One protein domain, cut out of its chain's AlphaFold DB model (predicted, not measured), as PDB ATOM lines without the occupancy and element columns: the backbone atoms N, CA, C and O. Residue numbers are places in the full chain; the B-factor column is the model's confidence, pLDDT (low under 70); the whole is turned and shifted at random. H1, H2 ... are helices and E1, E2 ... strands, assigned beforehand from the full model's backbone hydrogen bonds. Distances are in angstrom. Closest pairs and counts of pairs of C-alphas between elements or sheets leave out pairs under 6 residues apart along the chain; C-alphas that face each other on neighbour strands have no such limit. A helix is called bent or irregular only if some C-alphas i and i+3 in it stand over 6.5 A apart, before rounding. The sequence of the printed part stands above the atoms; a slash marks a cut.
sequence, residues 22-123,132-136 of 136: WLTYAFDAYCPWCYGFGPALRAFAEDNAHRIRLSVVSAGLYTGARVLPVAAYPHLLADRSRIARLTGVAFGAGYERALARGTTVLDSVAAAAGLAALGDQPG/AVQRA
ATOM      1  N   TRP A  22     -15.078   2.337  34.686       94.81
ATOM      2  CA  TRP A  22     -15.439   1.374  33.646       94.81
ATOM      3  C   TRP A  22     -14.813   1.785  32.317       94.81
ATOM      4  O   TRP A  22     -14.948   2.932  31.890       94.81
ATOM      5  N   LEU A  23     -14.147   0.840  31.661       96.06
ATOM      6  CA  LEU A  23     -13.603   1.004  30.322       96.06
ATOM      7  C   LEU A  23     -14.223  -0.052  29.416       96.06
ATOM      8  O   LEU A  23     -13.990  -1.242  29.594       96.06
ATOM      9  N   THR A  24     -14.977   0.391  28.418       96.94
ATOM     10  CA  THR A  24     -15.455  -0.485  27.350       96.94
ATOM     11  C   THR A  24     -14.558  -0.319  26.134       96.94
ATOM     12  O   THR A  24     -14.424   0.783  25.603       96.94
ATOM     13  N   TYR A  25     -13.952  -1.411  25.682       97.69
ATOM     14  CA  TYR A  25     -13.202  -1.456  24.437       97.69
ATOM     15  C   TYR A  25     -14.061  -2.065  23.328       97.69
ATOM     16  O   TYR A  25     -14.406  -3.246  23.362       97.69
ATOM     17  N   ALA A  26     -14.405  -1.237  22.341       97.44
ATOM     18  CA  ALA A  26     -15.084  -1.667  21.127       97.44
ATOM     19  C   ALA A  26     -14.069  -2.334  20.185       97.44
ATOM     20  O   ALA A  26     -13.247  -1.675  19.551       97.44
ATOM     21  N   PHE A  27     -14.123  -3.658  20.137       96.81
ATOM     22  CA  PHE A  27     -13.218  -4.550  19.426       96.81
ATOM     23  C   PHE A  27     -13.887  -5.118  18.170       96.81
ATOM     24  O   PHE A  27     -15.099  -5.277  18.134       96.81
ATOM     25  N   ASP A  28     -13.124  -5.509  17.153       98.00
ATOM     26  CA  ASP A  28     -13.633  -6.399  16.106       98.00
ATOM     27  C   ASP A  28     -12.558  -7.413  15.695       98.00
ATOM     28  O   ASP A  28     -11.383  -7.062  15.540       98.00
ATOM     29  N   ALA A  29     -12.966  -8.671  15.510       96.69
ATOM     30  CA  ALA A  29     -12.074  -9.781  15.184       96.69
ATOM     31  C   ALA A  29     -11.304  -9.568  13.873       96.69
ATOM     32  O   ALA A  29     -10.151  -9.978  13.760       96.69
ATOM     33  N   TYR A  30     -11.914  -8.888  12.902       96.50
ATOM     34  CA  TYR A  30     -11.314  -8.623  11.597       96.50
ATOM     35  C   TYR A  30     -10.694  -7.227  11.499       96.50
ATOM     36  O   TYR A  30     -10.242  -6.833  10.423       96.50
ATOM     37  N   CYS A  31     -10.670  -6.451  12.587       96.38
ATOM     38  CA  CYS A  31     -10.039  -5.138  12.602       96.38
ATOM     39  C   CYS A  31      -8.522  -5.269  12.844       96.38
ATOM     40  O   CYS A  31      -8.097  -5.568  13.967       96.38
ATOM     41  N   PRO A  32      -7.670  -4.983  11.841       95.88
ATOM     42  CA  PRO A  32      -6.225  -5.115  12.003       95.88
ATOM     43  C   PRO A  32      -5.659  -4.056  12.967       95.88
ATOM     44  O   PRO A  32      -4.645  -4.296  13.619       95.88
ATOM     45  N   TRP A  33      -6.323  -2.905  13.123       97.19
ATOM     46  CA  TRP A  33      -5.956  -1.907  14.132       97.19
ATOM     47  C   TRP A  33      -6.258  -2.382  15.554       97.19
ATOM     48  O   TRP A  33      -5.444  -2.143  16.444       97.19
ATOM     49  N   CYS A  34      -7.362  -3.110  15.767       97.50
ATOM     50  CA  CYS A  34      -7.637  -3.740  17.057       97.50
ATOM     51  C   CYS A  34      -6.547  -4.759  17.409       97.50
ATOM     52  O   CYS A  34      -6.092  -4.781  18.548       97.50
ATOM     53  N   TYR A  35      -6.092  -5.541  16.422       97.06
ATOM     54  CA  TYR A  35      -4.970  -6.472  16.585       97.06
ATOM     55  C   TYR A  35      -3.668  -5.750  16.945       97.06
ATOM     56  O   TYR A  35      -2.989  -6.114  17.903       97.06
ATOM     57  N   GLY A  36      -3.349  -4.674  16.220       97.38
ATOM     58  CA  GLY A  36      -2.181  -3.844  16.502       97.38
ATOM     59  C   GLY A  36      -2.196  -3.204  17.889       97.38
ATOM     60  O   GLY A  36      -1.140  -3.067  18.499       97.38
ATOM     61  N   PHE A  37      -3.373  -2.819  18.383       97.75
ATOM     62  CA  PHE A  37      -3.542  -2.165  19.681       97.75
ATOM     63  C   PHE A  37      -3.564  -3.140  20.869       97.75
ATOM     64  O   PHE A  37      -3.277  -2.722  21.990       97.75
ATOM     65  N   GLY A  38      -3.852  -4.426  20.639       97.00
ATOM     66  CA  GLY A  38      -3.983  -5.457  21.678       97.00
ATOM     67  C   GLY A  38      -2.888  -5.426  22.758       97.00
ATOM     68  O   GLY A  38      -3.227  -5.290  23.933       97.00
ATOM     69  N   PRO A  39      -1.585  -5.442  22.404       97.19
ATOM     70  CA  PRO A  39      -0.507  -5.394  23.396       97.19
ATOM     71  C   PRO A  39      -0.536  -4.149  24.298       97.19
ATOM     72  O   PRO A  39      -0.287  -4.252  25.498       97.19
ATOM     73  N   ALA A  40      -0.863  -2.979  23.742       97.81
ATOM     74  CA  ALA A  40      -0.951  -1.736  24.506       97.81
ATOM     75  C   ALA A  40      -2.179  -1.725  25.429       97.81
ATOM     76  O   ALA A  40      -2.073  -1.298  26.578       97.81
ATOM     77  N   LEU A  41      -3.323  -2.232  24.951       97.81
ATOM     78  CA  LEU A  41      -4.521  -2.397  25.775       97.81
ATOM     79  C   LEU A  41      -4.262  -3.340  26.951       97.81
ATOM     80  O   LEU A  41      -4.653  -3.018  28.069       97.81
ATOM     81  N   ARG A  42      -3.597  -4.477  26.709       97.31
ATOM     82  CA  ARG A  42      -3.253  -5.446  27.754       97.31
ATOM     83  C   ARG A  42      -2.372  -4.820  28.826       97.31
ATOM     84  O   ARG A  42      -2.759  -4.838  29.990       97.31
ATOM     85  N   ALA A  43      -1.253  -4.211  28.430       97.94
ATOM     86  CA  ALA A  43      -0.349  -3.547  29.368       97.94
ATOM     87  C   ALA A  43      -1.088  -2.481  30.193       97.94
ATOM     88  O   ALA A  43      -1.022  -2.471  31.419       97.94
ATOM     89  N   PHE A  44      -1.891  -1.641  29.529       97.50
ATOM     90  CA  PHE A  44      -2.707  -0.644  30.209       97.50
ATOM     91  C   PHE A  44      -3.701  -1.276  31.197       97.50
ATOM     92  O   PHE A  44      -3.818  -0.812  32.327       97.50
ATOM     93  N   ALA A  45      -4.425  -2.322  30.806       96.31
ATOM     94  CA  ALA A  45      -5.403  -2.973  31.671       96.31
ATOM     95  C   ALA A  45      -4.747  -3.641  32.891       96.31
ATOM     96  O   ALA A  45      -5.275  -3.530  33.996       96.31
ATOM     97  N   GLU A  46      -3.593  -4.280  32.706       95.81
ATOM     98  CA  GLU A  46      -2.818  -4.923  33.772       95.81
ATOM     99  C   GLU A  46      -2.270  -3.884  34.765       95.81
ATOM    100  O   GLU A  46      -2.534  -3.988  35.967       95.81
ATOM    101  N   ASP A  47      -1.638  -2.813  34.273       97.31
ATOM    102  CA  ASP A  47      -1.107  -1.714  35.097       97.31
ATOM    103  C   ASP A  47      -2.206  -0.991  35.897       97.31
ATOM    104  O   ASP A  47      -1.972  -0.419  36.967       97.31
ATOM    105  N   ASN A  48      -3.442  -1.023  35.392       95.88
ATOM    106  CA  ASN A  48      -4.583  -0.317  35.961       95.88
ATOM    107  C   ASN A  48      -5.638  -1.245  36.584       95.88
ATOM    108  O   ASN A  48      -6.707  -0.767  36.969       95.88
ATOM    109  N   ALA A  49      -5.353  -2.540  36.764       92.69
ATOM    110  CA  ALA A  49      -6.331  -3.536  37.227       92.69
ATOM    111  C   ALA A  49      -6.951  -3.220  38.609       92.69
ATOM    112  O   ALA A  49      -8.058  -3.660  38.941       92.69
ATOM    113  N   HIS A  50      -6.250  -2.424  39.421       92.56
ATOM    114  CA  HIS A  50      -6.714  -1.961  40.729       92.56
ATOM    115  C   HIS A  50      -7.800  -0.875  40.651       92.56
ATOM    116  O   HIS A  50      -8.556  -0.728  41.605       92.56
ATOM    117  N   ARG A  51      -7.905  -0.147  39.530       93.12
ATOM    118  CA  ARG A  51      -8.797   1.017  39.366       93.12
ATOM    119  C   ARG A  51      -9.641   1.011  38.090       93.12
ATOM    120  O   ARG A  51     -10.458   1.905  37.901       93.12
ATOM    121  N   ILE A  52      -9.458   0.034  37.201       93.88
ATOM    122  CA  ILE A  52     -10.243  -0.106  35.969       93.88
ATOM    123  C   ILE A  52     -10.979  -1.443  35.951       93.88
ATOM    124  O   ILE A  52     -10.491  -2.473  36.423       93.88
ATOM    125  N   ARG A  53     -12.194  -1.415  35.408       94.19
ATOM    126  CA  ARG A  53     -12.955  -2.589  34.986       94.19
ATOM    127  C   ARG A  53     -13.081  -2.550  33.472       94.19
ATOM    128  O   ARG A  53     -13.817  -1.724  32.939       94.19
ATOM    129  N   LEU A  54     -12.306  -3.398  32.803       95.69
ATOM    130  CA  LEU A  54     -12.342  -3.540  31.354       95.69
ATOM    131  C   LEU A  54     -13.492  -4.469  30.961       95.69
ATOM    132  O   LEU A  54     -13.656  -5.524  31.567       95.69
ATOM    133  N   SER A  55     -14.236  -4.081  29.932       95.75
ATOM    134  CA  SER A  55     -15.087  -4.976  29.156       95.75
ATOM    135  C   SER A  55     -14.750  -4.830  27.676       95.75
ATOM    136  O   SER A  55     -14.578  -3.709  27.189       95.75
ATOM    137  N   VAL A  56     -14.635  -5.945  26.964       96.69
ATOM    138  CA  VAL A  56     -14.364  -5.984  25.528       96.69
ATOM    139  C   VAL A  56     -15.620  -6.451  24.812       96.69
ATOM    140  O   VAL A  56     -16.140  -7.532  25.066       96.69
ATOM    141  N   VAL A  57     -16.111  -5.634  23.884       96.12
ATOM    142  CA  VAL A  57     -17.354  -5.908  23.155       96.12
ATOM    143  C   VAL A  57     -17.099  -5.914  21.659       96.12
ATOM    144  O   VAL A  57     -16.357  -5.074  21.150       96.12
ATOM    145  N   SER A  58     -17.729  -6.844  20.937       96.88
ATOM    146  CA  SER A  58     -17.669  -6.839  19.474       96.88
ATOM    147  C   SER A  58     -18.451  -5.649  18.911       96.88
ATOM    148  O   SER A  58     -19.638  -5.484  19.190       96.88
ATOM    149  N   ALA A  59     -17.788  -4.819  18.109       96.88
ATOM    150  CA  ALA A  59     -18.318  -3.597  17.518       96.88
ATOM    151  C   ALA A  59     -19.083  -3.842  16.206       96.88
ATOM    152  O   ALA A  59     -19.808  -2.961  15.746       96.88
ATOM    153  N   GLY A  60     -18.921  -5.016  15.583       96.94
ATOM    154  CA  GLY A  60     -19.627  -5.372  14.352       96.94
ATOM    155  C   GLY A  60     -19.195  -4.535  13.142       96.94
ATOM    156  O   GLY A  60     -20.021  -3.886  12.492       96.94
ATOM    157  N   LEU A  61     -17.899  -4.545  12.824       97.50
ATOM    158  CA  LEU A  61     -17.333  -3.785  11.707       97.50
ATOM    159  C   LEU A  61     -17.814  -4.302  10.341       97.50
ATOM    160  O   LEU A  61     -18.076  -3.499   9.446       97.50
ATOM    161  N   TYR A  62     -18.000  -5.612  10.191       97.94
ATOM    162  CA  TYR A  62     -18.444  -6.254   8.953       97.94
ATOM    163  C   TYR A  62     -19.751  -7.010   9.192       97.94
ATOM    164  O   TYR A  62     -19.766  -8.201   9.483       97.94
ATOM    165  N   THR A  63     -20.867  -6.284   9.127       98.19
ATOM    166  CA  THR A  63     -22.222  -6.802   9.384       98.19
ATOM    167  C   THR A  63     -23.201  -6.375   8.291       98.19
ATOM    168  O   THR A  63     -23.004  -5.350   7.625       98.19
ATOM    169  N   GLY A  64     -24.271  -7.155   8.094       97.69
ATOM    170  CA  GLY A  64     -25.282  -6.893   7.067       97.69
ATOM    171  C   GLY A  64     -24.666  -6.799   5.668       97.69
ATOM    172  O   GLY A  64     -23.896  -7.663   5.265       97.69
ATOM    173  N   ALA A  65     -24.941  -5.709   4.948       97.88
ATOM    174  CA  ALA A  65     -24.392  -5.474   3.607       97.88
ATOM    175  C   ALA A  65     -22.853  -5.330   3.559       97.88
ATOM    176  O   ALA A  65     -22.277  -5.336   2.475       97.88
ATOM    177  N   ARG A  66     -22.182  -5.194   4.715       97.81
ATOM    178  CA  ARG A  66     -20.712  -5.145   4.827       97.81
ATOM    179  C   ARG A  66     -20.081  -6.525   5.037       97.81
ATOM    180  O   ARG A  66     -18.860  -6.617   5.135       97.81
ATOM    181  N   VAL A  67     -20.870  -7.597   5.091       98.38
ATOM    182  CA  VAL A  67     -20.331  -8.962   5.062       98.38
ATOM    183  C   VAL A  67     -19.877  -9.258   3.637       98.38
ATOM    184  O   VAL A  67     -20.667  -9.651   2.782       98.38
ATOM    185  N   LEU A  68     -18.606  -8.979   3.359       98.38
ATOM    186  CA  LEU A  68     -18.022  -9.047   2.022       98.38
ATOM    187  C   LEU A  68     -16.653  -9.741   2.070       98.38
ATOM    188  O   LEU A  68     -16.010  -9.770   3.125       98.38
ATOM    189  N   PRO A  69     -16.179 -10.294   0.939       98.12
ATOM    190  CA  PRO A  69     -14.820 -10.805   0.831       98.12
ATOM    191  C   PRO A  69     -13.775  -9.716   1.097       98.12
ATOM    192  O   PRO A  69     -13.990  -8.552   0.764       98.12
ATOM    193  N   VAL A  70     -12.605 -10.104   1.606       97.06
ATOM    194  CA  VAL A  70     -11.446  -9.216   1.816       97.06
ATOM    195  C   VAL A  70     -11.128  -8.347   0.590       97.06
ATOM    196  O   VAL A  70     -10.769  -7.183   0.748       97.06
ATOM    197  N   ALA A  71     -11.302  -8.865  -0.630       96.75
ATOM    198  CA  ALA A  71     -11.068  -8.119  -1.869       96.75
ATOM    199  C   ALA A  71     -11.933  -6.848  -2.012       96.75
ATOM    200  O   ALA A  71     -11.542  -5.926  -2.727       96.75
ATOM    201  N   ALA A  72     -13.074  -6.761  -1.319       97.50
ATOM    202  CA  ALA A  72     -13.903  -5.556  -1.269       97.50
ATOM    203  C   ALA A  72     -13.296  -4.438  -0.394       97.50
ATOM    204  O   ALA A  72     -13.770  -3.303  -0.424       97.50
ATOM    205  N   TYR A  73     -12.236  -4.737   0.366       96.31
ATOM    206  CA  TYR A  73     -11.611  -3.851   1.348       96.31
ATOM    207  C   TYR A  73     -10.110  -3.643   1.068       96.31
ATOM    208  O   TYR A  73      -9.258  -4.063   1.853       96.31
ATOM    209  N   PRO A  74      -9.742  -2.944  -0.023       91.56
ATOM    210  CA  PRO A  74      -8.342  -2.798  -0.442       91.56
ATOM    211  C   PRO A  74      -7.455  -2.073   0.585       91.56
ATOM    212  O   PRO A  74      -6.238  -2.266   0.605       91.56
ATOM    213  N   HIS A  75      -8.049  -1.267   1.470       91.56
ATOM    214  CA  HIS A  75      -7.331  -0.566   2.536       91.56
ATOM    215  C   HIS A  75      -6.672  -1.519   3.546       91.56
ATOM    216  O   HIS A  75      -5.637  -1.165   4.105       91.56
ATOM    217  N   LEU A  76      -7.187  -2.745   3.725       92.50
ATOM    218  CA  LEU A  76      -6.631  -3.722   4.672       92.50
ATOM    219  C   LEU A  76      -5.168  -4.073   4.370       92.50
ATOM    220  O   LEU A  76      -4.371  -4.278   5.288       92.50
ATOM    221  N   LEU A  77      -4.787  -4.084   3.088       86.44
ATOM    222  CA  LEU A  77      -3.404  -4.320   2.679       86.44
ATOM    223  C   LEU A  77      -2.490  -3.139   3.043       86.44
ATOM    224  O   LEU A  77      -1.374  -3.348   3.524       86.44
ATOM    225  N   ALA A  78      -2.961  -1.908   2.826       86.38
ATOM    226  CA  ALA A  78      -2.214  -0.695   3.154       86.38
ATOM    227  C   ALA A  78      -2.051  -0.530   4.676       86.38
ATOM    228  O   ALA A  78      -0.963  -0.206   5.163       86.38
ATOM    229  N   ASP A  79      -3.114  -0.816   5.426       92.25
ATOM    230  CA  ASP A  79      -3.128  -0.725   6.881       92.25
ATOM    231  C   ASP A  79      -2.170  -1.724   7.520       92.25
ATOM    232  O   ASP A  79      -1.419  -1.345   8.418       92.25
ATOM    233  N   ARG A  80      -2.097  -2.961   7.012       92.19
ATOM    234  CA  ARG A  80      -1.193  -4.006   7.521       92.19
ATOM    235  C   ARG A  80       0.241  -3.505   7.726       92.19
ATOM    236  O   ARG A  80       0.794  -3.622   8.819       92.19
ATOM    237  N   SER A  81       0.851  -2.925   6.689       91.06
ATOM    238  CA  SER A  81       2.239  -2.445   6.761       91.06
ATOM    239  C   SER A  81       2.402  -1.262   7.713       91.06
ATOM    240  O   SER A  81       3.436  -1.130   8.370       91.06
ATOM    241  N   ARG A  82       1.392  -0.392   7.798       95.88
ATOM    242  CA  ARG A  82       1.404   0.751   8.711       95.88
ATOM    243  C   ARG A  82       1.281   0.302  10.166       95.88
ATOM    244  O   ARG A  82       2.021   0.813  11.001       95.88
ATOM    245  N   ILE A  83       0.396  -0.649  10.448       97.19
ATOM    246  CA  ILE A  83       0.167  -1.213  11.779       97.19
ATOM    247  C   ILE A  83       1.436  -1.890  12.282       97.19
ATOM    248  O   ILE A  83       1.944  -1.496  13.325       97.19
ATOM    249  N   ALA A  84       2.009  -2.813  11.502       95.62
ATOM    250  CA  ALA A  84       3.233  -3.515  11.890       95.62
ATOM    251  C   ALA A  84       4.376  -2.540  12.228       95.62
ATOM    252  O   ALA A  84       5.083  -2.720  13.215       95.62
ATOM    253  N   ARG A  85       4.519  -1.455  11.452       96.44
ATOM    254  CA  ARG A  85       5.530  -0.419  11.706       96.44
ATOM    255  C   ARG A  85       5.268   0.388  12.982       96.44
ATOM    256  O   ARG A  85       6.226   0.763  13.647       96.44
ATOM    257  N   LEU A  86       4.012   0.718  13.284       97.44
ATOM    258  CA  LEU A  86       3.663   1.574  14.425       97.44
ATOM    259  C   LEU A  86       3.572   0.812  15.747       97.44
ATOM    260  O   LEU A  86       3.874   1.385  16.787       97.44
ATOM    261  N   THR A  87       3.137  -0.445  15.714       97.44
ATOM    262  CA  THR A  87       2.844  -1.217  16.930       97.44
ATOM    263  C   THR A  87       3.816  -2.371  17.159       97.44
ATOM    264  O   THR A  87       3.825  -2.950  18.240       97.44
ATOM    265  N   GLY A  88       4.631  -2.725  16.160       96.50
ATOM    266  CA  GLY A  88       5.590  -3.829  16.238       96.50
ATOM    267  C   GLY A  88       4.963  -5.224  16.155       96.50
ATOM    268  O   GLY A  88       5.683  -6.216  16.261       96.50
ATOM    269  N   VAL A  89       3.643  -5.334  15.961       96.06
ATOM    270  CA  VAL A  89       2.984  -6.640  15.827       96.06
ATOM    271  C   VAL A  89       3.364  -7.322  14.514       96.06
ATOM    272  O   VAL A  89       3.534  -6.677  13.477       96.06
ATOM    273  N   ALA A  90       3.444  -8.650  14.549       94.00
ATOM    274  CA  ALA A  90       3.651  -9.476  13.368       94.00
ATOM    275  C   ALA A  90       2.327 -10.102  12.928       94.00
ATOM    276  O   ALA A  90       1.633 -10.717  13.732       94.00
ATOM    277  N   PHE A  91       1.998  -9.994  11.642       94.44
ATOM    278  CA  PHE A  91       0.852 -10.696  11.074       94.44
ATOM    279  C   PHE A  91       1.241 -12.131  10.706       94.44
ATOM    280  O   PHE A  91       2.280 -12.376  10.090       94.44
ATOM    281  N   GLY A  92       0.410 -13.094  11.108       92.56
ATOM    282  CA  GLY A  92       0.656 -14.513  10.869       92.56
ATOM    283  C   GLY A  92       0.378 -14.946   9.427       92.56
ATOM    284  O   GLY A  92      -0.350 -14.297   8.676       92.56
ATOM    285  N   ALA A  93       0.890 -16.121   9.051       93.38
ATOM    286  CA  ALA A  93       0.727 -16.661   7.699       93.38
ATOM    287  C   ALA A  93      -0.744 -16.907   7.301       93.38
ATOM    288  O   ALA A  93      -1.072 -16.868   6.118       93.38
ATOM    289  N   GLY A  94      -1.637 -17.174   8.265       92.56
ATOM    290  CA  GLY A  94      -3.080 -17.297   8.018       92.56
ATOM    291  C   GLY A  94      -3.686 -15.998   7.489       92.56
ATOM    292  O   GLY A  94      -4.312 -16.003   6.429       92.56
ATOM    293  N   TYR A  95      -3.403 -14.892   8.175       93.50
ATOM    294  CA  TYR A  95      -3.817 -13.549   7.780       93.50
ATOM    295  C   TYR A  95      -3.253 -13.155   6.409       93.50
ATOM    296  O   TYR A  95      -4.006 -12.744   5.528       93.50
ATOM    297  N   GLU A  96      -1.951 -13.363   6.183       93.25
ATOM    298  CA  GLU A  96      -1.317 -13.052   4.891       93.25
ATOM    299  C   GLU A  96      -1.958 -13.840   3.737       93.25
ATOM    300  O   GLU A  96      -2.216 -13.293   2.665       93.25
ATOM    301  N   ARG A  97      -2.308 -15.116   3.959       93.88
ATOM    302  CA  ARG A  97      -3.047 -15.913   2.968       93.88
ATOM    303  C   ARG A  97      -4.464 -15.393   2.734       93.88
ATOM    304  O   ARG A  97      -4.913 -15.415   1.591       93.88
ATOM    305  N   ALA A  98      -5.173 -14.965   3.777       93.12
ATOM    306  CA  ALA A  98      -6.517 -14.404   3.643       93.12
ATOM    307  C   ALA A  98      -6.495 -13.107   2.817       93.12
ATOM    308  O   ALA A  98      -7.293 -12.966   1.889       93.12
ATOM    309  N   LEU A  99      -5.524 -12.221   3.081       93.56
ATOM    310  CA  LEU A  99      -5.291 -11.017   2.282       93.56
ATOM    311  C   LEU A  99      -4.955 -11.340   0.826       93.56
ATOM    312  O   LEU A  99      -5.577 -10.790  -0.077       93.56
ATOM    313  N   ALA A 100      -4.007 -12.251   0.593       94.06
ATOM    314  CA  ALA A 100      -3.556 -12.587  -0.754       94.06
ATOM    315  C   ALA A 100      -4.648 -13.253  -1.606       94.06
ATOM    316  O   ALA A 100      -4.746 -12.980  -2.800       94.06
ATOM    317  N   ARG A 101      -5.476 -14.125  -1.013       95.81
ATOM    318  CA  ARG A 101      -6.592 -14.761  -1.735       95.81
ATOM    319  C   ARG A 101      -7.741 -13.794  -1.985       95.81
ATOM    320  O   ARG A 101      -8.430 -13.935  -2.987       95.81
ATOM    321  N   GLY A 102      -8.014 -12.887  -1.046       96.44
ATOM    322  CA  GLY A 102      -9.111 -11.922  -1.139       96.44
ATOM    323  C   GLY A 102     -10.524 -12.516  -1.029       96.44
ATOM    324  O   GLY A 102     -11.489 -11.759  -0.958       96.44
ATOM    325  N   THR A 103     -10.674 -13.844  -0.997       97.50
ATOM    326  CA  THR A 103     -11.974 -14.538  -1.008       97.50
ATOM    327  C   THR A 103     -12.549 -14.823   0.376       97.50
ATOM    328  O   THR A 103     -13.723 -15.171   0.478       97.50
ATOM    329  N   THR A 104     -11.757 -14.682   1.443       95.56
ATOM    330  CA  THR A 104     -12.250 -14.839   2.818       95.56
ATOM    331  C   THR A 104     -13.327 -13.796   3.091       95.56
ATOM    332  O   THR A 104     -13.063 -12.603   2.966       95.56
ATOM    333  N   VAL A 105     -14.529 -14.242   3.456       97.44
ATOM    334  CA  VAL A 105     -15.638 -13.361   3.839       97.44
ATOM    335  C   VAL A 105     -15.432 -12.894   5.273       97.44
ATOM    336  O   VAL A 105     -15.204 -13.709   6.165       97.44
ATOM    337  N   LEU A 106     -15.500 -11.581   5.479       97.44
ATOM    338  CA  LEU A 106     -15.428 -10.973   6.802       97.44
ATOM    339  C   LEU A 106     -16.850 -10.868   7.359       97.44
ATOM    340  O   LEU A 106     -17.632 -10.044   6.888       97.44
ATOM    341  N   ASP A 107     -17.191 -11.720   8.326       98.00
ATOM    342  CA  ASP A 107     -18.499 -11.733   8.993       98.00
ATOM    343  C   ASP A 107     -18.336 -11.559  10.505       98.00
ATOM    344  O   ASP A 107     -18.149 -12.519  11.262       98.00
ATOM    345  N   SER A 108     -18.391 -10.307  10.956       98.19
ATOM    346  CA  SER A 108     -18.198  -9.968  12.366       98.19
ATOM    347  C   SER A 108     -19.277 -10.556  13.275       98.19
ATOM    348  O   SER A 108     -19.037 -10.663  14.475       98.19
ATOM    349  N   VAL A 109     -20.448 -10.947  12.752       98.00
ATOM    350  CA  VAL A 109     -21.498 -11.588  13.562       98.00
ATOM    351  C   VAL A 109     -21.064 -12.997  13.945       98.00
ATOM    352  O   VAL A 109     -21.112 -13.356  15.122       98.00
ATOM    353  N   ALA A 110     -20.578 -13.773  12.974       96.69
ATOM    354  CA  ALA A 110     -20.056 -15.113  13.228       96.69
ATOM    355  C   ALA A 110     -18.860 -15.074  14.193       96.69
ATOM    356  O   ALA A 110     -18.805 -15.840  15.157       96.69
ATOM    357  N   ALA A 111     -17.937 -14.127  13.990       97.25
ATOM    358  CA  ALA A 111     -16.800 -13.949  14.889       97.25
ATOM    359  C   ALA A 111     -17.221 -13.495  16.300       97.25
ATOM    360  O   ALA A 111     -16.653 -13.965  17.284       97.25
ATOM    361  N   ALA A 112     -18.238 -12.634  16.424       97.75
ATOM    362  CA  ALA A 112     -18.784 -12.220  17.718       97.75
ATOM    363  C   ALA A 112     -19.421 -13.388  18.483       97.75
ATOM    364  O   ALA A 112     -19.237 -13.492  19.692       97.75
ATOM    365  N   ALA A 113     -20.125 -14.287  17.788       97.44
ATOM    366  CA  ALA A 113     -20.668 -15.496  18.402       97.44
ATOM    367  C   ALA A 113     -19.549 -16.410  18.935       97.44
ATOM    368  O   ALA A 113     -19.644 -16.908  20.054       97.44
ATOM    369  N   GLY A 114     -18.463 -16.577  18.168       96.06
ATOM    370  CA  GLY A 114     -17.276 -17.311  18.616       96.06
ATOM    371  C   GLY A 114     -16.591 -16.662  19.825       96.06
ATOM    372  O   GLY A 114     -16.236 -17.362  20.770       96.06
ATOM    373  N   LEU A 115     -16.466 -15.331  19.827       96.81
ATOM    374  CA  LEU A 115     -15.938 -14.567  20.960       96.81
ATOM    375  C   LEU A 115     -16.772 -14.786  22.228       96.81
ATOM    376  O   LEU A 115     -16.200 -15.076  23.274       96.81
ATOM    377  N   ALA A 116     -18.100 -14.680  22.131       96.19
ATOM    378  CA  ALA A 116     -18.998 -14.898  23.264       96.19
ATOM    379  C   ALA A 116     -18.877 -16.331  23.808       96.19
ATOM    380  O   ALA A 116     -18.650 -16.524  24.998       96.19
ATOM    381  N   ALA A 117     -18.919 -17.335  22.925       96.56
ATOM    382  CA  ALA A 117     -18.789 -18.736  23.322       96.56
ATOM    383  C   ALA A 117     -17.443 -19.047  24.004       96.56
ATOM    384  O   ALA A 117     -17.396 -19.869  24.922       96.56
ATOM    385  N   LEU A 118     -16.354 -18.406  23.557       96.19
ATOM    386  CA  LEU A 118     -15.032 -18.537  24.169       96.19
ATOM    387  C   LEU A 118     -14.944 -17.797  25.513       96.19
ATOM    388  O   LEU A 118     -14.371 -18.337  26.455       96.19
ATOM    389  N   GLY A 119     -15.516 -16.596  25.609       95.31
ATOM    390  CA  GLY A 119     -15.558 -15.810  26.846       95.31
ATOM    391  C   GLY A 119     -16.361 -16.479  27.965       95.31
ATOM    392  O   GLY A 119     -16.011 -16.334  29.132       95.31
ATOM    393  N   ASP A 120     -17.368 -17.281  27.617       95.56
ATOM    394  CA  ASP A 120     -18.153 -18.068  28.577       95.56
ATOM    395  C   ASP A 120     -17.385 -19.281  29.147       95.56
ATOM    396  O   ASP A 120     -17.859 -19.940  30.078       95.56
ATOM    397  N   GLN A 121     -16.202 -19.613  28.609       96.81
ATOM    398  CA  GLN A 121     -15.419 -20.746  29.104       96.81
ATOM    399  C   GLN A 121     -14.709 -20.417  30.431       96.81
ATOM    400  O   GLN A 121     -14.105 -19.350  30.575       96.81
ATOM    401  N   PRO A 122     -14.688 -21.350  31.405       96.25
ATOM    402  CA  PRO A 122     -14.001 -21.135  32.674       96.25
ATOM    403  C   PRO A 122     -12.510 -20.822  32.497       96.25
ATOM    404  O   PRO A 122     -11.780 -21.560  31.838       96.25
ATOM    405  N   GLY A 123     -12.042 -19.763  33.159       94.50
ATOM    406  CA  GLY A 123     -10.621 -19.398  33.200       94.50
ATOM    407  C   GLY A 123     -10.128 -18.557  32.020       94.50
ATOM    408  O   GLY A 123      -8.954 -18.199  32.010       94.50
ATOM    409  N   ALA A 132      -7.221 -14.443  21.412       95.50
ATOM    410  CA  ALA A 132      -7.284 -15.774  20.824       95.50
ATOM    411  C   ALA A 132      -8.046 -15.750  19.493       95.50
ATOM    412  O   ALA A 132      -7.560 -16.299  18.505       95.50
ATOM    413  N   VAL A 133      -9.184 -15.047  19.435       95.12
ATOM    414  CA  VAL A 133      -9.978 -14.900  18.205       95.12
ATOM    415  C   VAL A 133      -9.169 -14.238  17.083       95.12
ATOM    416  O   VAL A 133      -9.246 -14.683  15.942       95.12
ATOM    417  N   GLN A 134      -8.352 -13.220  17.375       94.94
ATOM    418  CA  GLN A 134      -7.521 -12.564  16.351       94.94
ATOM    419  C   GLN A 134      -6.281 -13.365  15.932       94.94
ATOM    420  O   GLN A 134      -5.660 -13.045  14.917       94.94
ATOM    421  N   ARG A 135      -5.885 -14.374  16.714       91.44
ATOM    422  CA  ARG A 135      -4.728 -15.242  16.428       91.44
ATOM    423  C   ARG A 135      -5.106 -16.557  15.736       91.44
ATOM    424  O   ARG A 135      -4.197 -17.339  15.451       91.44
ATOM    425  N   ALA A 136      -6.401 -16.798  15.524       85.94
ATOM    426  CA  ALA A 136      -6.941 -18.004  14.898       85.94
ATOM    427  C   ALA A 136      -6.677 -18.100  13.378       85.94
ATOM    428  O   ALA A 136      -5.993 -17.222  12.798       85.94
TER     429      ALA A 136
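Overview. This is residues 22 to 123 and 132 to 136 of the 136 residues of an uncharacterized protein of Actinobacteria bacterium OV450 (UniProt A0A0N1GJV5). A short ribbon of two parallel strands, E1 and E2, has the kinked helix H1 over one of its faces and helix H4 beside E2. Helices H2 and H3 make the other end of the longest axis, H2 packing on the first residues of H1, and the long link 59 to 74 joins E2 to H2. The printed part has 107 residues with two named strands and four named helices, in the order E1, H1, E2, H2, H3, H4, and its class is mixed, helices and strands. It is compact, with a radius of gyration of the C-alphas of 14.6 A and spans of 44 by 30 by 22 A.

Along the chain. E1 covers residues 22 to 27, starting with C-alpha 22 at (-15.439, 1.374, 33.646). E2 covers residues 52 to 58 and measures 19.3 A from first to last C-alpha. H1, residues 32 to 47, measures 23.9 A; it is irregular, with C-alphas 36 and 39 7.3 A apart, and has a kink of 40 degrees near residue 39. H2 covers residues 75 to 87 and measures 17.6 A, while H3 covers residues 93 to 101. H4, residues 108 to 119, measures 15.8 A and ends with C-alpha 119 at (-15.558, -15.810, 26.846).

Arrangement. E1 and E2 are parallel neighbours, their directions at 26 degrees; N 25 and O 55 are 2.8 A apart and N 57 and O 25 3.0 A, both within hydrogen-bond range. E1, H1 and E2 form a strand-helix-strand unit, two parallel neighbour strands with a helix between them along the chain, with a right-handed crossover. The closest C-alphas of H1 and E2 are those of Ala 45 and Leu 54, 7.0 A apart. The closest of E2 and H4 are those of Ser 58 and Ala 112, 5.8 A apart. H1 touches H2 with residues 32 to 37 alone, closest at the C-alphas of Gly 36 and Thr 87, 5.7 A, at a shallow tilt of 30 degrees, the same way. H2 and H3 are close but not clearly touching, with the C-alphas of Leu 77 and Leu 99 7.0 A apart. H1 and H4 are apart. In H3 and H4 every O i to N i+4 pair is within hydrogen-bond range; in H1 10 of 12 are, and in H2 7 of 9.

Size, cuts and confidence. The C-alphas farthest apart, those of His 50 and Arg 101, are 44.4 A apart. Residues 124 to 131 are not printed, and C-alphas 123 and 132 are 13.3 A apart across this cut. The link from E2 to H2 is long, and residues 68 to 69 in it pair antiparallel with residues 105 to 106. No printed residue is under 70 in pLDDT.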